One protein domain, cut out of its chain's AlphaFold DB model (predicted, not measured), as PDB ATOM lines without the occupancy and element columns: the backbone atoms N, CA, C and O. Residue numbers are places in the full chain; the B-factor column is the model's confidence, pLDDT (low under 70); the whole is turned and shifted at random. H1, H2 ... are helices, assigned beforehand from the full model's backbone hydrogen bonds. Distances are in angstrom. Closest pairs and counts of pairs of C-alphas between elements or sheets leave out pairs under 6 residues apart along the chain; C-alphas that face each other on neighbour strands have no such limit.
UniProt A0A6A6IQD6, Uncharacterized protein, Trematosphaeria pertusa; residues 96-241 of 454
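This is residues 96 to 241 of the 454 residues of an uncharacterized protein of Trematosphaeria pertusa (UniProt A0A6A6IQD6). Three helices, H1, H5 and H6, lie side by side as a long up-and-down bundle, each running against the one before it; H1 and H6 are the long ones. H7 folds back along residues 196 to 210 of H6, while the short helix H2 crosses near the ends of H1 and H6, and H3 and H4 join it to H5. The printed part has 146 residues, with seven named helices, H1 to H7 in chain order, and no named strand; its class is all helix. It is elongated, spanning 61 by 33 by 23 A, and only just loose, close to compact, with a radius of gyration of the C-alphas of 18.0 A.

H1, residues 96 to 124, and H5, residues 159 to 175, touch at a shallow tilt of 12 degrees, opposite ways; the closest C-alphas are those of Leu 112 and Phe 160, 6.4 A apart. H1 also touches the hub, H6, residues 180 to 213, at 24 degrees, the same way, with Gly 115 and Leu 201 closest at 6.5 A between C-alphas. H2, residues 126 to 134, touches residues 208 to 212 of H6 and stands about perpendicular to it, at 86 degrees; C-alphas 128 and 211 are closest, at 5.9 A. H3, residues 138 to 144, touches H7, residues 222 to 237, with C-alphas 140 and 229 closest at 6.0 A. H4, residues 150 to 157, touches H6 at a steep tilt of 53 degrees, with C-alphas 156 and 197 closest at 5.8 A. H5 and H6 form a helical hairpin at 23 degrees, with C-alphas 159 and 197 closest at 5.7 A. H6 and H7 form another at 29 degrees, with C-alphas 207 and 225 closest at 5.7 A. H1 and H7 are apart, as are H5 and H7. In H1, H3 and H7 every O i to N i+4 pair is within hydrogen-bond range, against 2 of 5 in H2, where 4 of 6 O i to N i+3 pairs are, 2 of 4 in H4, 10 of 13 in H5 and 29 of 30 in H6.

H1 begins at C-alpha 96, (-63.173, 21.388, -55.793), and measures 42.0 A. H5 measures 25.5 A. H6 measures 49.1 A and ends at C-alpha 213, (-39.677, -6.338, -31.716). H7 measures 21.8 A and ends at C-alpha 237, (-31.813, 5.955, -55.178).

The C-alphas of Asn 177 and Glu 217, the two farthest apart, are 61.6 A apart. The printed part has no cut and no long link. The mean pLDDT of the printed part is 95.0; residues 240 to 241 are under 70.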
ATOM      1  N   GLU A  96     -63.727  22.704 -56.135       93.44
ATOM      2  CA  GLU A  96     -63.173  21.388 -55.793       93.44
ATOM      3  C   GLU A  96     -61.650  21.314 -55.981       93.44
ATOM      4  O   GLU A  96     -60.969  20.632 -55.216       93.44
ATOM      5  N   HIS A  97     -61.083  22.031 -56.960       93.25
ATOM      6  CA  HIS A  97     -59.632  22.060 -57.168       93.25
ATOM      7  C   HIS A  97     -58.918  22.797 -56.027       93.25
ATOM      8  O   HIS A  97     -57.834  22.389 -55.604       93.25
ATOM      9  N   TRP A  98     -59.524  23.868 -55.506       94.31
ATOM     10  CA  TRP A  98     -58.999  24.615 -54.361       94.31
ATOM     11  C   TRP A  98     -59.058  23.798 -53.076       94.31
ATOM     12  O   TRP A  98     -58.072  23.743 -52.329       94.31
ATOM     13  N   ASP A  99     -60.190  23.135 -52.852       96.25
ATOM     14  CA  ASP A  99     -60.394  22.256 -51.705       96.25
ATOM     15  C   ASP A  99     -59.416  21.080 -51.743       96.25
ATOM     16  O   ASP A  99     -58.776  20.772 -50.736       96.25
ATOM     17  N   GLN A 100     -59.206  20.483 -52.921       95.75
ATOM     18  CA  GLN A 100     -58.253  19.393 -53.105       95.75
ATOM     19  C   GLN A 100     -56.811  19.820 -52.776       95.75
ATOM     20  O   GLN A 100     -56.119  19.109 -52.047       95.75
ATOM     21  N   LEU A 101     -56.345  20.975 -53.268       97.00
ATOM     22  CA  LEU A 101     -54.994  21.464 -52.951       97.00
ATOM     23  C   LEU A 101     -54.821  21.764 -51.457       97.00
ATOM     24  O   LEU A 101     -53.750  21.526 -50.905       97.00
ATOM     25  N   SER A 102     -55.867  22.271 -50.804       97.44
ATOM     26  CA  SER A 102     -55.848  22.550 -49.363       97.44
ATOM     27  C   SER A 102     -55.841  21.263 -48.536       97.44
ATOM     28  O   SER A 102     -55.110  21.174 -47.554       97.44
ATOM     29  N   ALA A 103     -56.577  20.235 -48.967       97.31
ATOM     30  CA  ALA A 103     -56.535  18.914 -48.346       97.31
ATOM     31  C   ALA A 103     -55.137  18.279 -48.442       97.31
ATOM     32  O   ALA A 103     -54.653  17.726 -47.456       97.31
ATOM     33  N   TYR A 104     -54.459  18.404 -49.590       97.31
ATOM     34  CA  TYR A 104     -53.082  17.918 -49.734       97.31
ATOM     35  C   TYR A 104     -52.078  18.680 -48.868       97.31
ATOM     36  O   TYR A 104     -51.145  18.062 -48.365       97.31
ATOM     37  N   GLU A 105     -52.251  19.993 -48.688       97.94
ATOM     38  CA  GLU A 105     -51.397  20.785 -47.793       97.94
ATOM     39  C   GLU A 105     -51.460  20.245 -46.366       97.94
ATOM     40  O   GLU A 105     -50.432  19.861 -45.814       97.94
ATOM     41  N   VAL A 106     -52.676  20.115 -45.825       98.19
ATOM     42  CA  VAL A 106     -52.906  19.602 -44.468       98.19
ATOM     43  C   VAL A 106     -52.348  18.188 -44.319       98.19
ATOM     44  O   VAL A 106     -51.608  17.920 -43.379       98.19
ATOM     45  N   GLN A 107     -52.634  17.295 -45.274       97.88
ATOM     46  CA  GLN A 107     -52.136  15.919 -45.233       97.88
ATOM     47  C   GLN A 107     -50.599  15.858 -45.214       97.88
ATOM     48  O   GLN A 107     -50.020  15.086 -44.453       97.88
ATOM     49  N   LEU A 108     -49.924  16.647 -46.057       97.88
ATOM     50  CA  LEU A 108     -48.461  16.650 -46.125       97.88
ATOM     51  C   LEU A 108     -47.820  17.241 -44.865       97.88
ATOM     52  O   LEU A 108     -46.765  16.763 -44.454       97.88
ATOM     53  N   GLU A 109     -48.436  18.255 -44.257       98.00
ATOM     54  CA  GLU A 109     -47.980  18.822 -42.984       98.00
ATOM     55  C   GLU A 109     -48.133  17.823 -41.828       98.00
ATOM     56  O   GLU A 109     -47.177  17.621 -41.074       98.00
ATOM     57  N   GLU A 110     -49.283  17.148 -41.729       98.12
ATOM     58  CA  GLU A 110     -49.544  16.122 -40.708       98.12
ATOM     59  C   GLU A 110     -48.565  14.943 -40.823       98.12
ATOM     60  O   GLU A 110     -47.985  14.504 -39.826       98.12
ATOM     61  N   GLU A 111     -48.326  14.446 -42.039       98.06
ATOM     62  CA  GLU A 111     -47.397  13.333 -42.271       98.06
ATOM     63  C   GLU A 111     -45.933  13.743 -42.064       98.06
ATOM     64  O   GLU A 111     -45.133  12.948 -41.564       98.06
ATOM     65  N   LEU A 112     -45.568  14.994 -42.366       97.69
ATOM     66  CA  LEU A 112     -44.246  15.526 -42.036       97.69
ATOM     67  C   LEU A 112     -44.035  15.582 -40.517       97.69
ATOM     68  O   LEU A 112     -43.003  15.111 -40.030       97.69
ATOM     69  N   GLU A 113     -44.997  16.121 -39.763       98.12
ATOM     70  CA  GLU A 113     -44.933  16.165 -38.297       98.12
ATOM     71  C   GLU A 113     -44.827  14.751 -37.711       98.12
ATOM     72  O   GLU A 113     -43.951  14.468 -36.886       98.12
ATOM     73  N   HIS A 114     -45.657  13.829 -38.194       97.44
ATOM     74  CA  HIS A 114     -45.632  12.436 -37.771       97.44
ATOM     75  C   HIS A 114     -44.294  11.750 -38.099       97.44
ATOM     76  O   HIS A 114     -43.712  11.081 -37.240       97.44
ATOM     77  N   GLY A 115     -43.747  11.972 -39.296       97.44
ATOM     78  CA  GLY A 115     -42.427  11.478 -39.680       97.44
ATOM     79  C   GLY A 115     -41.307  12.017 -38.791       97.44
ATOM     80  O   GLY A 115     -40.408  11.262 -38.410       97.44
ATOM     81  N   MET A 116     -41.376  13.291 -38.391       98.06
ATOM     82  CA  MET A 116     -40.432  13.875 -37.433       98.06
ATOM     83  C   MET A 116     -40.525  13.210 -36.054       98.06
ATOM     84  O   MET A 116     -39.486  12.896 -35.471       98.06
ATOM     85  N   LEU A 117     -41.734  12.927 -35.558       98.06
ATOM     86  CA  LEU A 117     -41.932  12.226 -34.283       98.06
ATOM     87  C   LEU A 117     -41.342  10.809 -34.300       98.06
ATOM     88  O   LEU A 117     -40.673  10.425 -33.342       98.06
ATOM     89  N   ILE A 118     -41.521  10.058 -35.393       97.81
ATOM     90  CA  ILE A 118     -40.923   8.720 -35.559       97.81
ATOM     91  C   ILE A 118     -39.390   8.806 -35.532       97.81
ATOM     92  O   ILE A 118     -38.726   8.000 -34.876       97.81
ATOM     93  N   CYS A 119     -38.813   9.800 -36.215       98.00
ATOM     94  CA  CYS A 119     -37.368  10.025 -36.208       98.00
ATOM     95  C   CYS A 119     -36.851  10.355 -34.800       98.00
ATOM     96  O   CYS A 119     -35.835   9.811 -34.368       98.00
ATOM     97  N   GLU A 120     -37.549  11.229 -34.069       97.62
ATOM     98  CA  GLU A 120     -37.194  11.566 -32.689       97.62
ATOM     99  C   GLU A 120     -37.284  10.361 -31.749       97.62
ATOM    100  O   GLU A 120     -36.400  10.185 -30.904       97.62
ATOM    101  N   ASP A 121     -38.326   9.538 -31.885       97.38
ATOM    102  CA  ASP A 121     -38.496   8.338 -31.069       97.38
ATOM    103  C   ASP A 121     -37.368   7.334 -31.323       97.38
ATOM    104  O   ASP A 121     -36.717   6.883 -30.377       97.38
ATOM    105  N   PHE A 122     -37.030   7.084 -32.592       97.75
ATOM    106  CA  PHE A 122     -35.894   6.239 -32.956       97.75
ATOM    107  C   PHE A 122     -34.575   6.741 -32.342       97.75
ATOM    108  O   PHE A 122     -33.822   5.959 -31.758       97.75
ATOM    109  N   GLU A 123     -34.283   8.043 -32.436       97.44
ATOM    110  CA  GLU A 123     -33.042   8.621 -31.899       97.44
ATOM    111  C   GLU A 123     -32.967   8.524 -30.365       97.44
ATOM    112  O   GLU A 123     -31.906   8.246 -29.789       97.44
ATOM    113  N   ARG A 124     -34.097   8.723 -29.679       96.94
ATOM    114  CA  ARG A 124     -34.170   8.633 -28.212       96.94
ATOM    115  C   ARG A 124     -34.144   7.191 -27.716       96.94
ATOM    116  O   ARG A 124     -33.637   6.933 -26.621       96.94
ATOM    117  N   ASN A 125     -34.634   6.246 -28.511       97.56
ATOM    118  CA  ASN A 125     -34.737   4.854 -28.120       97.56
ATOM    119  C   ASN A 125     -33.398   4.110 -28.293       97.56
ATOM    120  O   ASN A 125     -33.064   3.560 -29.345       97.56
ATOM    121  N   ALA A 126     -32.617   4.058 -27.209       96.94
ATOM    122  CA  ALA A 126     -31.335   3.351 -27.170       96.94
ATOM    123  C   ALA A 126     -31.451   1.854 -27.515       96.94
ATOM    124  O   ALA A 126     -30.498   1.268 -28.026       96.94
ATOM    125  N   TYR A 127     -32.611   1.244 -27.257       96.88
ATOM    126  CA  TYR A 127     -32.858  -0.160 -27.565       96.88
ATOM    127  C   TYR A 127     -32.942  -0.404 -29.077       96.88
ATOM    128  O   TYR A 127     -32.239  -1.275 -29.587       96.88
ATOM    129  N   MET A 128     -33.699   0.424 -29.807       97.12
ATOM    130  CA  MET A 128     -33.753   0.360 -31.275       97.12
ATOM    131  C   MET A 128     -32.375   0.604 -31.900       97.12
ATOM    132  O   MET A 128     -31.913  -0.179 -32.732       97.12
ATOM    133  N   ARG A 129     -31.657   1.641 -31.446       97.38
ATOM    134  CA  ARG A 129     -30.303   1.937 -31.949       97.38
ATOM    135  C   ARG A 129     -29.309   0.810 -31.674       97.38
ATOM    136  O   ARG A 129     -28.480   0.507 -32.531       97.38
ATOM    137  N   GLY A 130     -29.428   0.145 -30.523       97.31
ATOM    138  CA  GLY A 130     -28.613  -1.018 -30.168       97.31
ATOM    139  C   GLY A 130     -28.779  -2.209 -31.117       97.31
ATOM    140  O   GLY A 130     -27.876  -3.038 -31.203       97.31
ATOM    141  N   ARG A 131     -29.889  -2.277 -31.864       97.31
ATOM    142  CA  ARG A 131     -30.196  -3.354 -32.817       97.31
ATOM    143  C   ARG A 131     -29.664  -3.107 -34.229       97.31
ATOM    144  O   ARG A 131     -29.359  -4.063 -34.936       97.31
ATOM    145  N   VAL A 132     -29.462  -1.846 -34.618       97.88
ATOM    146  CA  VAL A 132     -28.975  -1.452 -35.956       97.88
ATOM    147  C   VAL A 132     -27.701  -2.196 -36.403       97.88
ATOM    148  O   VAL A 132     -27.633  -2.588 -37.570       97.88
ATOM    149  N   PRO A 133     -26.682  -2.442 -35.549       98.19
ATOM    150  CA  PRO A 133     -25.479  -3.169 -35.962       98.19
ATOM    151  C   PRO A 133     -25.727  -4.607 -36.435       98.19
ATOM    152  O   PRO A 133     -24.932  -5.107 -37.236       98.19
ATOM    153  N   TYR A 134     -26.804  -5.239 -35.960       97.81
ATOM    154  CA  TYR A 134     -27.156  -6.634 -36.238       97.81
ATOM    155  C   TYR A 134     -28.002  -6.809 -37.502       97.81
ATOM    156  O   TYR A 134     -28.220  -7.936 -37.927       97.81
ATOM    157  N   LEU A 135     -28.447  -5.715 -38.128       97.69
ATOM    158  CA  LEU A 135     -29.169  -5.779 -39.394       97.69
ATOM    159  C   LEU A 135     -28.270  -6.343 -40.502       97.69
ATOM    160  O   LEU A 135     -27.187  -5.812 -40.765       97.69
ATOM    161  N   GLU A 136     -28.740  -7.379 -41.197       97.69
ATOM    162  CA  GLU A 136     -28.032  -7.968 -42.339       97.69
ATOM    163  C   GLU A 136     -27.946  -6.982 -43.508       97.69
ATOM    164  O   GLU A 136     -26.874  -6.811 -44.097       97.69
ATOM    165  N   HIS A 137     -29.035  -6.255 -43.781       97.94
ATOM    166  CA  HIS A 137     -29.115  -5.303 -44.885       97.94
ATOM    167  C   HIS A 137     -28.105  -4.152 -44.721       97.94
ATOM    168  O   HIS A 137     -28.263  -3.246 -43.895       97.94
ATOM    169  N   GLU A 138     -27.040  -4.176 -45.527       97.94
ATOM    170  CA  GLU A 138     -25.881  -3.292 -45.370       97.94
ATOM    171  C   GLU A 138     -26.231  -1.813 -45.553       97.94
ATOM    172  O   GLU A 138     -25.847  -0.997 -44.716       97.94
ATOM    173  N   TRP A 139     -26.987  -1.466 -46.598       97.81
ATOM    174  CA  TRP A 139     -27.341  -0.073 -46.883       97.81
ATOM    175  C   TRP A 139     -28.149   0.562 -45.743       97.81
ATOM    176  O   TRP A 139     -27.728   1.580 -45.200       97.81
ATOM    177  N   LEU A 140     -29.245  -0.072 -45.307       98.00
ATOM    178  CA  LEU A 140     -30.052   0.408 -44.181       98.00
ATOM    179  C   LEU A 140     -29.205   0.598 -42.918       98.00
ATOM    180  O   LEU A 140     -29.266   1.640 -42.270       98.00
ATOM    181  N   ARG A 141     -28.348  -0.375 -42.595       98.06
ATOM    182  CA  ARG A 141     -27.424  -0.281 -41.461       98.06
ATOM    183  C   ARG A 141     -26.451   0.891 -41.595       98.06
ATOM    184  O   ARG A 141     -26.180   1.554 -40.598       98.06
ATOM    185  N   GLN A 142     -25.923   1.161 -42.789       97.81
ATOM    186  CA  GLN A 142     -25.065   2.324 -43.038       97.81
ATOM    187  C   GLN A 142     -25.833   3.645 -42.897       97.81
ATOM    188  O   GLN A 142     -25.284   4.589 -42.337       97.81
ATOM    189  N   VAL A 143     -27.087   3.703 -43.354       97.44
ATOM    190  CA  VAL A 143     -27.931   4.904 -43.260       97.44
ATOM    191  C   VAL A 143     -28.346   5.195 -41.820       97.44
ATOM    192  O   VAL A 143     -28.320   6.352 -41.413       97.44
ATOM    193  N   LEU A 144     -28.700   4.174 -41.033       97.75
ATOM    194  CA  LEU A 144     -29.202   4.354 -39.665       97.75
ATOM    195  C   LEU A 144     -28.103   4.523 -38.607       97.75
ATOM    196  O   LEU A 144     -28.395   5.029 -37.522       97.75
ATOM    197  N   ARG A 145     -26.862   4.110 -38.904       97.19
ATOM    198  CA  ARG A 145     -25.726   4.133 -37.965       97.19
ATOM    199  C   ARG A 145     -25.275   5.534 -37.514       97.19
ATOM    200  O   ARG A 145     -24.948   5.646 -36.336       97.19
ATOM    201  N   PRO A 146     -25.164   6.563 -38.377       96.75
ATOM    202  CA  PRO A 146     -24.790   7.908 -37.944       96.75
ATOM    203  C   PRO A 146     -25.802   8.453 -36.936       96.75
ATOM    204  O   PRO A 146     -26.998   8.258 -37.117       96.75
ATOM    205  N   ASP A 147     -25.354   9.145 -35.892       94.62
ATOM    206  CA  ASP A 147     -26.267   9.829 -34.971       94.62
ATOM    207  C   ASP A 147     -26.813  11.120 -35.602       94.62
ATOM    208  O   ASP A 147     -26.121  11.790 -36.376       94.62
ATOM    209  N   GLY A 148     -28.034  11.502 -35.220       94.06
ATOM    210  CA  GLY A 148     -28.623  12.785 -35.581       94.06
ATOM    211  C   GLY A 148     -29.591  12.747 -36.771       94.06
ATOM    212  O   GLY A 148     -29.684  11.762 -37.505       94.06
ATOM    213  N   PRO A 149     -30.338  13.849 -36.975       93.62
ATOM    214  CA  PRO A 149     -31.507  13.865 -37.852       93.62
ATOM    215  C   PRO A 149     -31.179  13.975 -39.349       93.62
ATOM    216  O   PRO A 149     -32.042  13.765 -40.198       93.62
ATOM    217  N   GLU A 150     -29.936  14.309 -39.698       94.44
ATOM    218  CA  GLU A 150     -29.518  14.594 -41.077       94.44
ATOM    219  C   GLU A 150     -29.739  13.399 -42.020       94.44
ATOM    220  O   GLU A 150     -30.094  13.583 -43.187       94.44
ATOM    221  N   LYS A 151     -29.608  12.170 -41.500       95.69
ATOM    222  CA  LYS A 151     -29.843  10.922 -42.243       95.69
ATOM    223  C   LYS A 151     -31.288  10.763 -42.721       95.69
ATOM    224  O   LYS A 151     -31.515  10.235 -43.805       95.69
ATOM    225  N   TYR A 152     -32.264  11.284 -41.981       97.44
ATOM    226  CA  TYR A 152     -33.676  11.229 -42.375       97.44
ATOM    227  C   TYR A 152     -34.002  12.230 -43.480       97.44
ATOM    228  O   TYR A 152     -34.886  11.984 -44.299       97.44
ATOM    229  N   GLY A 153     -33.233  13.322 -43.560       95.00
ATOM    230  CA  GLY A 153     -33.257  14.238 -44.696       95.00
ATOM    231  C   GLY A 153     -32.893  13.553 -46.010       95.00
ATOM    232  O   GLY A 153     -33.455  13.896 -47.041       95.00
ATOM    233  N   TYR A 154     -31.976  12.583 -45.979       93.00
ATOM    234  CA  TYR A 154     -31.650  11.763 -47.148       93.00
ATOM    235  C   TYR A 154     -32.740  10.726 -47.466       93.00
ATOM    236  O   TYR A 154     -32.925  10.389 -48.630       93.00
ATOM    237  N   LEU A 155     -33.454  10.226 -46.452       95.44
ATOM    238  CA  LEU A 155     -34.486   9.207 -46.638       95.44
ATOM    239  C   LEU A 155     -35.799   9.776 -47.188       95.44
ATOM    240  O   LEU A 155     -36.274   9.281 -48.202       95.44
ATOM    241  N   PHE A 156     -36.392  10.774 -46.526       96.44
ATOM    242  CA  PHE A 156     -37.704  11.315 -46.920       96.44
ATOM    243  C   PHE A 156     -37.983  12.746 -46.435       96.44
ATOM    244  O   PHE A 156     -38.779  13.442 -47.058       96.44
ATOM    245  N   LEU A 157     -37.346  13.240 -45.361       96.25
ATOM    246  CA  LEU A 157     -37.730  14.536 -44.767       96.25
ATOM    247  C   LEU A 157     -37.509  15.740 -45.696       96.25
ATOM    248  O   LEU A 157     -38.130  16.776 -45.485       96.25
ATOM    249  N   LYS A 158     -36.633  15.642 -46.705       95.94
ATOM    250  CA  LYS A 158     -36.457  16.712 -47.702       95.94
ATOM    251  C   LYS A 158     -37.575  16.751 -48.743       95.94
ATOM    252  O   LYS A 158     -37.873  17.831 -49.245       95.94
ATOM    253  N   ASP A 159     -38.215  15.617 -49.010       96.12
ATOM    254  CA  ASP A 159     -39.212  15.495 -50.073       96.12
ATOM    255  C   ASP A 159     -40.508  16.242 -49.705       96.12
ATOM    256  O   ASP A 159     -41.145  16.851 -50.561       96.12
ATOM    257  N   PHE A 160     -40.877  16.266 -48.419       97.56
ATOM    258  CA  PHE A 160     -42.085  16.947 -47.933       97.56
ATOM    259  C   PHE A 160     -42.042  18.476 -48.124       97.56
ATOM    260  O   PHE A 160     -42.954  19.007 -48.760       97.56
ATOM    261  N   PRO A 161     -41.004  19.214 -47.666       96.31
ATOM    262  CA  PRO A 161     -40.867  20.638 -47.970       96.31
ATOM    263  C   PRO A 161     -40.852  20.947 -49.468       96.31
ATOM    264  O   PRO A 161     -41.400  21.969 -49.874       96.31
ATOM    265  N   GLU A 162     -40.243  20.088 -50.291       94.25
ATOM    266  CA  GLU A 162     -40.275  20.246 -51.748       94.25
ATOM    267  C   GLU A 162     -41.707  20.120 -52.286       94.25
ATOM    268  O   GLU A 162     -42.136  20.968 -53.067       94.25
ATOM    269  N   CYS A 163     -42.484  19.135 -51.824       97.00
ATOM    270  CA  CYS A 163     -43.896  18.986 -52.192       97.00
ATOM    271  C   CYS A 163     -44.742  20.187 -51.738       97.00
ATOM    272  O   CYS A 163     -45.509  20.731 -52.531       97.00
ATOM    273  N   LEU A 164     -44.565  20.659 -50.500       97.25
ATOM    274  CA  LEU A 164     -45.283  21.828 -49.978       97.25
ATOM    275  C   LEU A 164     -44.984  23.101 -50.790       97.25
ATOM    276  O   LEU A 164     -45.877  23.921 -51.002       97.25
ATOM    277  N   GLN A 165     -43.767  23.251 -51.326       95.56
ATOM    278  CA  GLN A 165     -43.416  24.376 -52.204       95.56
ATOM    279  C   GLN A 165     -44.165  24.362 -53.548       95.56
ATOM    280  O   GLN A 165     -44.354  25.425 -54.141       95.56
ATOM    281  N   TRP A 166     -44.634  23.205 -54.029       94.38
ATOM    282  CA  TRP A 166     -45.410  23.110 -55.273       94.38
ATOM    283  C   TRP A 166     -46.853  23.605 -55.136       94.38
ATOM    284  O   TRP A 166     -47.415  24.119 -56.107       94.38
ATOM    285  N   LEU A 167     -47.458  23.504 -53.952       96.56
ATOM    286  CA  LEU A 167     -48.866  23.860 -53.743       96.56
ATOM    287  C   LEU A 167     -49.168  25.342 -54.046       96.56
ATOM    288  O   LEU A 167     -50.113  25.607 -54.796       96.56
ATOM    289  N   PRO A 168     -48.366  26.332 -53.597       94.44
ATOM    290  CA  PRO A 168     -48.533  27.728 -54.012       94.44
ATOM    291  C   PRO A 168     -48.440  27.942 -55.529       94.44
ATOM    292  O   PRO A 168     -49.145  28.792 -56.080       94.44
ATOM    293  N   HIS A 169     -47.597  27.171 -56.225       91.06
ATOM    294  CA  HIS A 169     -47.486  27.243 -57.682       91.06
ATOM    295  C   HIS A 169     -48.753  26.723 -58.364       91.06
ATOM    296  O   HIS A 169     -49.290  27.405 -59.235       91.06
ATOM    297  N   LEU A 170     -49.286  25.584 -57.919       95.06
ATOM    298  CA  LEU A 170     -50.552  25.037 -58.419       95.06
ATOM    299  C   LEU A 170     -51.731  25.992 -58.168       95.06
ATOM    300  O   LEU A 170     -52.514  26.249 -59.078       95.06
ATOM    301  N   ARG A 171     -51.804  26.614 -56.985       95.62
ATOM    302  CA  ARG A 171     -52.791  27.669 -56.685       95.62
ATOM    303  C   ARG A 171     -52.661  28.854 -57.640       95.62
ATOM    304  O   ARG A 171     -53.654  29.345 -58.169       95.62
ATOM    305  N   THR A 172     -51.428  29.282 -57.915       91.75
ATOM    306  CA  THR A 172     -51.162  30.361 -58.875       91.75
ATOM    307  C   THR A 172     -51.682  30.001 -60.270       91.75
ATOM    308  O   THR A 172     -52.242  30.862 -60.947       91.75
ATOM    309  N   TYR A 173     -51.574  28.736 -60.687       90.38
ATOM    310  CA  TYR A 173     -52.050  28.281 -61.998       90.38
ATOM    311  C   TYR A 173     -53.568  28.402 -62.119       90.38
ATOM    312  O   TYR A 173     -54.056  28.857 -63.155       90.38
ATOM    313  N   ILE A 174     -54.287  28.081 -61.039       93.19
ATOM    314  CA  ILE A 174     -55.733  28.285 -60.950       93.19
ATOM    315  C   ILE A 174     -56.059  29.783 -61.050       93.19
ATOM    316  O   ILE A 174     -56.829  30.188 -61.915       93.19
ATOM    317  N   THR A 175     -55.409  30.640 -60.249       90.31
ATOM    318  CA  THR A 175     -55.683  32.098 -60.272       90.31
ATOM    319  C   THR A 175     -55.372  32.770 -61.607       90.31
ATOM    320  O   THR A 175     -55.996  33.766 -61.960       90.31
ATOM    321  N   GLN A 176     -54.392  32.247 -62.348       86.62
ATOM    322  CA  GLN A 176     -53.979  32.773 -63.648       86.62
ATOM    323  C   GLN A 176     -54.783  32.176 -64.809       86.62
ATOM    324  O   GLN A 176     -54.479  32.489 -65.959       86.62
ATOM    325  N   ASN A 177     -55.778  31.324 -64.528       87.19
ATOM    326  CA  ASN A 177     -56.551  30.595 -65.532       87.19
ATOM    327  C   ASN A 177     -55.649  29.898 -66.566       87.19
ATOM    328  O   ASN A 177     -55.883  29.957 -67.775       87.19
ATOM    329  N   VAL A 178     -54.575  29.251 -66.095       84.94
ATOM    330  CA  VAL A 178     -53.718  28.413 -66.949       84.94
ATOM    331  C   VAL A 178     -54.598  27.329 -67.597       84.94
ATOM    332  O   VAL A 178     -55.556  26.891 -66.970       84.94
ATOM    333  N   PRO A 179     -54.331  26.849 -68.824       86.69
ATOM    334  CA  PRO A 179     -55.151  25.785 -69.410       86.69
ATOM    335  C   PRO A 179     -55.211  24.528 -68.521       86.69
ATOM    336  O   PRO A 179     -54.149  24.033 -68.129       86.69
ATOM    337  N   VAL A 180     -56.414  23.972 -68.266       86.75
ATOM    338  CA  VAL A 180     -56.623  22.786 -67.389       86.75
ATOM    339  C   VAL A 180     -55.648  21.653 -67.695       86.75
ATOM    340  O   VAL A 180     -55.112  21.034 -66.787       86.75
ATOM    341  N   GLU A 181     -55.385  21.374 -68.971       84.31
ATOM    342  CA  GLU A 181     -54.486  20.290 -69.375       84.31
ATOM    343  C   GLU A 181     -53.046  20.493 -68.875       84.31
ATOM    344  O   GLU A 181     -52.358  19.538 -68.528       84.31
ATOM    345  N   THR A 182     -52.586  21.745 -68.808       83.94
ATOM    346  CA  THR A 182     -51.265  22.063 -68.251       83.94
ATOM    347  C   THR A 182     -51.288  21.926 -66.736       83.94
ATOM    348  O   THR A 182     -50.395  21.289 -66.186       83.94
ATOM    349  N   TYR A 183     -52.327  22.442 -66.070       90.19
ATOM    350  CA  TYR A 183     -52.517  22.246 -64.632       90.19
ATOM    351  C   TYR A 183     -52.549  20.761 -64.258       90.19
ATOM    352  O   TYR A 183     -51.813  20.353 -63.366       90.19
ATOM    353  N   ARG A 184     -53.310  19.937 -64.989       90.25
ATOM    354  CA  ARG A 184     -53.437  18.495 -64.739       90.25
ATOM    355  C   ARG A 184     -52.086  17.792 -64.775       90.25
ATOM    356  O   ARG A 184     -51.790  17.040 -63.862       90.25
ATOM    357  N   ARG A 185     -51.238  18.078 -65.767       87.62
ATOM    358  CA  ARG A 185     -49.898  17.469 -65.861       87.62
ATOM    359  C   ARG A 185     -48.988  17.858 -64.701       87.62
ATOM    360  O   ARG A 185     -48.213  17.040 -64.223       87.62
ATOM    361  N   VAL A 186     -49.061  19.113 -64.259       90.38
ATOM    362  CA  VAL A 186     -48.275  19.582 -63.107       90.38
ATOM    363  C   VAL A 186     -48.813  18.982 -61.815       90.38
ATOM    364  O   VAL A 186     -48.026  18.589 -60.960       90.38
ATOM    365  N   LEU A 187     -50.137  18.861 -61.692       94.62
ATOM    366  CA  LEU A 187     -50.782  18.181 -60.578       94.62
ATOM    367  C   LEU A 187     -50.385  16.701 -60.543       94.62
ATOM    368  O   LEU A 187     -49.976  16.230 -59.497       94.62
ATOM    369  N   GLU A 188     -50.428  15.985 -61.668       92.81
ATOM    370  CA  GLU A 188     -49.978  14.589 -61.778       92.81
ATOM    371  C   GLU A 188     -48.517  14.428 -61.340       92.81
ATOM    372  O   GLU A 188     -48.212  13.546 -60.540       92.81
ATOM    373  N   PHE A 189     -47.627  15.319 -61.789       92.31
ATOM    374  CA  PHE A 189     -46.232  15.330 -61.348       92.31
ATOM    375  C   PHE A 189     -46.095  15.582 -59.838       92.31
ATOM    376  O   PHE A 189     -45.334  14.894 -59.157       92.31
ATOM    377  N   PHE A 190     -46.841  16.548 -59.298       95.81
ATOM    378  CA  PHE A 190     -46.893  16.802 -57.858       95.81
ATOM    379  C   PHE A 190     -47.387  15.569 -57.088       95.81
ATOM    380  O   PHE A 190     -46.774  15.202 -56.091       95.81
ATOM    381  N   LEU A 191     -48.446  14.911 -57.568       95.75
ATOM    382  CA  LEU A 191     -49.012  13.710 -56.954       95.75
ATOM    383  C   LEU A 191     -48.026  12.543 -56.972       95.75
ATOM    384  O   LEU A 191     -47.926  11.807 -55.996       95.75
ATOM    385  N   GLU A 192     -47.275  12.364 -58.055       94.25
ATOM    386  CA  GLU A 192     -46.215  11.355 -58.118       94.25
ATOM    387  C   GLU A 192     -45.144  11.614 -57.046       94.25
ATOM    388  O   GLU A 192     -44.745  10.698 -56.323       94.25
ATOM    389  N   LYS A 193     -44.719  12.874 -56.893       94.81
ATOM    390  CA  LYS A 193     -43.724  13.276 -55.890       94.81
ATOM    391  C   LYS A 193     -44.227  13.116 -54.458       94.81
ATOM    392  O   LYS A 193     -43.506  12.557 -53.633       94.81
ATOM    393  N   SER A 194     -45.448  13.560 -54.169       96.94
ATOM    394  CA  SER A 194     -46.028  13.455 -52.830       96.94
ATOM    395  C   SER A 194     -46.273  12.000 -52.438       96.94
ATOM    396  O   SER A 194     -45.897  11.599 -51.339       96.94
ATOM    397  N   ASN A 195     -46.796  11.176 -53.351       97.00
ATOM    398  CA  ASN A 195     -46.977   9.745 -53.107       97.00
ATOM    399  C   ASN A 195     -45.642   9.039 -52.846       97.00
ATOM    400  O   ASN A 195     -45.567   8.217 -51.939       97.00
ATOM    401  N   ASN A 196     -44.577   9.391 -53.575       96.25
ATOM    402  CA  ASN A 196     -43.245   8.839 -53.333       96.25
ATOM    403  C   ASN A 196     -42.717   9.188 -51.926       96.25
ATOM    404  O   ASN A 196     -42.186   8.318 -51.237       96.25
ATOM    405  N   ALA A 197     -42.902  10.435 -51.476       97.06
ATOM    406  CA  ALA A 197     -42.518  10.868 -50.129       97.06
ATOM    407  C   ALA A 197     -43.300  10.114 -49.035       97.06
ATOM    408  O   ALA A 197     -42.712   9.623 -48.069       97.06
ATOM    409  N   LEU A 198     -44.618   9.980 -49.221       97.62
ATOM    410  CA  LEU A 198     -45.506   9.243 -48.318       97.62
ATOM    411  C   LEU A 198     -45.157   7.749 -48.263       97.62
ATOM    412  O   LEU A 198     -45.123   7.163 -47.183       97.62
ATOM    413  N   GLU A 199     -44.845   7.135 -49.405       97.69
ATOM    414  CA  GLU A 199     -44.452   5.727 -49.490       97.69
ATOM    415  C   GLU A 199     -43.134   5.466 -48.748       97.69
ATOM    416  O   GLU A 199     -43.057   4.551 -47.925       97.69
ATOM    417  N   LYS A 200     -42.121   6.324 -48.944       98.00
ATOM    418  CA  LYS A 200     -40.853   6.253 -48.198       98.00
ATOM    419  C   LYS A 200     -41.072   6.353 -46.689       98.00
ATOM    420  O   LYS A 200     -40.491   5.564 -45.940       98.00
ATOM    421  N   LEU A 201     -41.911   7.292 -46.239       98.19
ATOM    422  CA  LEU A 201     -42.260   7.437 -44.824       98.19
ATOM    423  C   LEU A 201     -42.972   6.181 -44.293       98.19
ATOM    424  O   LEU A 201     -42.611   5.679 -43.229       98.19
ATOM    425  N   GLY A 202     -43.939   5.640 -45.038       98.00
ATOM    426  CA  GLY A 202     -44.679   4.433 -44.659       98.00
ATOM    427  C   GLY A 202     -43.784   3.197 -44.509       98.00
ATOM    428  O   GLY A 202     -43.884   2.466 -43.518       98.00
ATOM    429  N   ILE A 203     -42.858   2.992 -45.448       98.38
ATOM    430  CA  ILE A 203     -41.875   1.900 -45.381       98.38
ATOM    431  C   ILE A 203     -40.919   2.115 -44.204       98.38
ATOM    432  O   ILE A 203     -40.670   1.190 -43.428       98.38
ATOM    433  N   PHE A 204     -40.417   3.340 -44.014       98.44
ATOM    434  CA  PHE A 204     -39.538   3.652 -42.889       98.44
ATOM    435  C   PHE A 204     -40.220   3.414 -41.536       98.44
ATOM    436  O   PHE A 204     -39.631   2.782 -40.660       98.44
ATOM    437  N   ARG A 205     -41.479   3.841 -41.383       98.19
ATOM    438  CA  ARG A 205     -42.295   3.562 -40.195       98.19
ATOM    439  C   ARG A 205     -42.390   2.062 -39.928       98.19
ATOM    440  O   ARG A 205     -42.144   1.630 -38.809       98.19
ATOM    441  N   THR A 206     -42.663   1.275 -40.965       98.25
ATOM    442  CA  THR A 206     -42.746  -0.188 -40.856       98.25
ATOM    443  C   THR A 206     -41.420  -0.787 -40.379       98.25
ATOM    444  O   THR A 206     -41.411  -1.648 -39.505       98.25
ATOM    445  N   ILE A 207     -40.281  -0.305 -40.890       98.31
ATOM    446  CA  ILE A 207     -38.950  -0.730 -40.423       98.31
ATOM    447  C   ILE A 207     -38.750  -0.392 -38.940       98.31
ATOM    448  O   ILE A 207     -38.256  -1.234 -38.191       98.31
ATOM    449  N   VAL A 208     -39.118   0.820 -38.510       97.69
ATOM    450  CA  VAL A 208     -38.997   1.251 -37.108       97.69
ATOM    451  C   VAL A 208     -39.873   0.394 -36.191       97.69
ATOM    452  O   VAL A 208     -39.368  -0.106 -35.188       97.69
ATOM    453  N   ASP A 209     -41.127   0.143 -36.567       97.50
ATOM    454  CA  ASP A 209     -42.048  -0.704 -35.800       97.50
ATOM    455  C   ASP A 209     -41.487  -2.133 -35.647       97.50
ATOM    456  O   ASP A 209     -41.444  -2.679 -34.545       97.50
ATOM    457  N   LEU A 210     -40.945  -2.717 -36.722       97.50
ATOM    458  CA  LEU A 210     -40.305  -4.040 -36.676       97.50
ATOM    459  C   LEU A 210     -39.028  -4.052 -35.824       97.50
ATOM    460  O   LEU A 210     -38.722  -5.053 -35.174       97.50
ATOM    461  N   LEU A 211     -38.279  -2.946 -35.790       97.12
ATOM    462  CA  LEU A 211     -37.083  -2.810 -34.954       97.12
ATOM    463  C   LEU A 211     -37.393  -2.782 -33.454       97.12
ATOM    464  O   LEU A 211     -36.498  -3.102 -32.665       97.12
ATOM    465  N   VAL A 212     -38.621  -2.446 -33.047       96.88
ATOM    466  CA  VAL A 212     -39.064  -2.525 -31.644       96.88
ATOM    467  C   VAL A 212     -39.157  -3.977 -31.172       96.88
ATOM    468  O   VAL A 212     -38.754  -4.270 -30.047       96.88
ATOM    469  N   ASP A 213     -39.521  -4.912 -32.050       95.62
ATOM    470  CA  ASP A 213     -39.677  -6.338 -31.716       95.62
ATOM    471  C   ASP A 213     -38.547  -7.236 -32.270       95.62
ATOM    472  O   ASP A 213     -38.483  -8.428 -31.983       95.62
ATOM    473  N   PHE A 214     -37.596  -6.676 -33.025       96.00
ATOM    474  CA  PHE A 214     -36.464  -7.389 -33.635       96.00
ATOM    475  C   PHE A 214     -35.461  -8.034 -32.658       96.00
ATOM    476  O   PHE A 214     -34.524  -7.401 -32.180       96.00
ATOM    477  N   GLU A 215     -35.553  -9.339 -32.439       95.94
ATOM    478  CA  GLU A 215     -34.556 -10.101 -31.680       95.94
ATOM    479  C   GLU A 215     -33.388 -10.581 -32.572       95.94
ATOM    480  O   GLU A 215     -33.601 -11.420 -33.452       95.94
ATOM    481  N   PRO A 216     -32.134 -10.127 -32.340       94.56
ATOM    482  CA  PRO A 216     -30.990 -10.513 -33.177       94.56
ATOM    483  C   PRO A 216     -30.674 -12.013 -33.162       94.56
ATOM    484  O   PRO A 216     -30.083 -12.527 -34.104       94.56
ATOM    485  N   GLU A 217     -31.030 -12.711 -32.081       95.44
ATOM    486  CA  GLU A 217     -30.741 -14.138 -31.901       95.44
ATOM    487  C   GLU A 217     -31.649 -15.025 -32.753       95.44
ATOM    488  O   GLU A 217     -31.213 -16.057 -33.259       95.44
ATOM    489  N   THR A 218     -32.914 -14.626 -32.910       94.81
ATOM    490  CA  THR A 218     -33.911 -15.392 -33.667       94.81
ATOM    491  C   THR A 218     -33.972 -14.955 -35.125       94.81
ATOM    492  O   THR A 218     -34.347 -15.754 -35.980       94.81
ATOM    493  N   GLY A 219     -33.625 -13.695 -35.416       92.06
ATOM    494  CA  GLY A 219     -33.685 -13.134 -36.764       92.06
ATOM    495  C   GLY A 219     -35.106 -13.075 -37.336       92.06
ATOM    496  O   GLY A 219     -35.262 -12.923 -38.543       92.06
ATOM    497  N   PHE A 220     -36.149 -13.181 -36.501       93.25
ATOM    498  CA  PHE A 220     -37.533 -13.394 -36.949       93.25
ATOM    499  C   PHE A 220     -38.035 -12.331 -37.944       93.25
ATOM    500  O   PHE A 220     -38.718 -12.657 -38.911       93.25
ATOM    501  N   TYR A 221     -37.656 -11.065 -37.747       96.38
ATOM    502  CA  TYR A 221     -38.041  -9.960 -38.634       96.38
ATOM    503  C   TYR A 221     -36.976  -9.597 -39.677       96.38
ATOM    504  O   TYR A 221     -37.173  -8.653 -40.440       96.38
ATOM    505  N   GLN A 222     -35.854 -10.320 -39.737       96.94
ATOM    506  CA  GLN A 222     -34.702  -9.946 -40.561       96.94
ATOM    507  C   GLN A 222     -35.044  -9.905 -42.054       96.94
ATOM    508  O   GLN A 222     -34.688  -8.945 -42.742       96.94
ATOM    509  N   GLU A 223     -35.780 -10.903 -42.545       96.69
ATOM    510  CA  GLU A 223     -36.216 -10.968 -43.945       96.69
ATOM    511  C   GLU A 223     -37.176  -9.821 -44.289       96.69
ATOM    512  O   GLU A 223     -37.015  -9.160 -45.313       96.69
ATOM    513  N   ILE A 224     -38.133  -9.525 -43.403       97.69
ATOM    514  CA  ILE A 224     -39.133  -8.469 -43.617       97.69
ATOM    515  C   ILE A 224     -38.470  -7.088 -43.582       97.69
ATOM    516  O   ILE A 224     -38.742  -6.254 -44.447       97.69
ATOM    517  N   ILE A 225     -37.573  -6.844 -42.623       98.06
ATOM    518  CA  ILE A 225     -36.808  -5.595 -42.545       98.06
ATOM    519  C   ILE A 225     -35.948  -5.429 -43.800       98.06
ATOM    520  O   ILE A 225     -35.912  -4.338 -44.361       98.06
ATOM    521  N   SER A 226     -35.291  -6.495 -44.262       97.88
ATOM    522  CA  SER A 226     -34.447  -6.442 -45.463       97.88
ATOM    523  C   SER A 226     -35.273  -6.161 -46.719       97.88
ATOM    524  O   SER A 226     -34.890  -5.307 -47.507       97.88
ATOM    525  N   HIS A 227     -36.454  -6.769 -46.855       97.56
ATOM    526  CA  HIS A 227     -37.365  -6.487 -47.965       97.56
ATOM    527  C   HIS A 227     -37.838  -5.024 -47.993       97.56
ATOM    528  O   HIS A 227     -37.815  -4.377 -49.038       97.56
ATOM    529  N   ASN A 228     -38.235  -4.479 -46.838       98.31
ATOM    530  CA  ASN A 228     -38.618  -3.069 -46.731       98.31
ATOM    531  C   ASN A 228     -37.417  -2.142 -46.976       98.31
ATOM    532  O   ASN A 228     -37.561  -1.075 -47.566       98.31
ATOM    533  N   ALA A 229     -36.221  -2.546 -46.550       98.00
ATOM    534  CA  ALA A 229     -34.997  -1.805 -46.809       98.00
ATOM    535  C   ALA A 229     -34.657  -1.745 -48.305       98.00
ATOM    536  O   ALA A 229     -34.297  -0.666 -48.771       98.00
ATOM    537  N   ASP A 230     -34.828  -2.843 -49.047       97.38
ATOM    538  CA  ASP A 230     -34.647  -2.879 -50.503       97.38
ATOM    539  C   ASP A 230     -35.618  -1.910 -51.198       97.38
ATOM    540  O   ASP A 230     -35.203  -1.096 -52.023       97.38
ATOM    541  N   GLN A 231     -36.901  -1.937 -50.815       97.56
ATOM    542  CA  GLN A 231     -37.919  -1.027 -51.361       97.56
ATOM    543  C   GLN A 231     -37.600   0.439 -51.051       97.56
ATOM    544  O   GLN A 231     -37.641   1.293 -51.937       97.56
ATOM    545  N   LEU A 232     -37.233   0.740 -49.802       97.75
ATOM    546  CA  LEU A 232     -36.851   2.095 -49.413       97.75
ATOM    547  C   LEU A 232     -35.597   2.551 -50.169       97.75
ATOM    548  O   LEU A 232     -35.535   3.693 -50.622       97.75
ATOM    549  N   GLN A 233     -34.612   1.667 -50.340       96.88
ATOM    550  CA  GLN A 233     -33.403   1.959 -51.103       96.88
ATOM    551  C   GLN A 233     -33.729   2.275 -52.566       96.88
ATOM    552  O   GLN A 233     -33.199   3.250 -53.100       96.88
ATOM    553  N   GLU A 234     -34.600   1.485 -53.196       95.56
ATOM    554  CA  GLU A 234     -35.053   1.686 -54.574       95.56
ATOM    555  C   GLU A 234     -35.776   3.030 -54.741       95.56
ATOM    556  O   GLU A 234     -35.502   3.767 -55.689       95.56
ATOM    557  N   LEU A 235     -36.636   3.413 -53.795       95.56
ATOM    558  CA  LEU A 235     -37.324   4.708 -53.831       95.56
ATOM    559  C   LEU A 235     -36.370   5.891 -53.615       95.56
ATOM    560  O   LEU A 235     -36.557   6.950 -54.215       95.56
ATOM    561  N   VAL A 236     -35.355   5.738 -52.760       95.25
ATOM    562  CA  VAL A 236     -34.388   6.804 -52.447       95.25
ATOM    563  C   VAL A 236     -33.361   6.993 -53.562       95.25
ATOM    564  O   VAL A 236     -33.048   8.123 -53.928       95.25
ATOM    565  N   GLN A 237     -32.819   5.903 -54.108       93.69
ATOM    566  CA  GLN A 237     -31.813   5.955 -55.178       93.69
ATOM    567  C   GLN A 237     -32.447   6.146 -56.564       93.69
ATOM    568  O   GLN A 237     -31.732   6.393 -57.537       93.69
ATOM    569  N   GLY A 238     -33.779   6.061 -56.638       88.06
ATOM    570  CA  GLY A 238     -34.512   5.865 -57.875       88.06
ATOM    571  C   GLY A 238     -34.358   4.426 -58.356       88.06
ATOM    572  O   GLY A 238     -33.346   3.765 -58.099       88.06
ATOM    573  N   LYS A 239     -35.352   3.939 -59.106       76.94
ATOM    574  CA  LYS A 239     -35.159   2.736 -59.914       76.94
ATOM    575  C   LYS A 239     -33.907   2.979 -60.750       76.94
ATOM    576  O   LYS A 239     -33.915   3.941 -61.516       76.94
ATOM    577  N   PRO A 240     -32.830   2.184 -60.599       63.25
ATOM    578  CA  PRO A 240     -31.686   2.320 -61.479       63.25
ATOM    579  C   PRO A 240     -32.246   2.061 -62.861       63.25
ATOM    580  O   PRO A 240     -32.631   0.915 -63.090       63.25
ATOM    581  N   ASP A 241     -32.386   3.112 -63.687       51.25
ATOM    582  CA  ASP A 241     -33.083   3.067 -64.972       51.25
ATOM    583  C   ASP A 241     -32.742   1.740 -65.612       51.25
ATOM    584  O   ASP A 241     -31.593   1.493 -66.007       51.25
TER     585      ASP A 241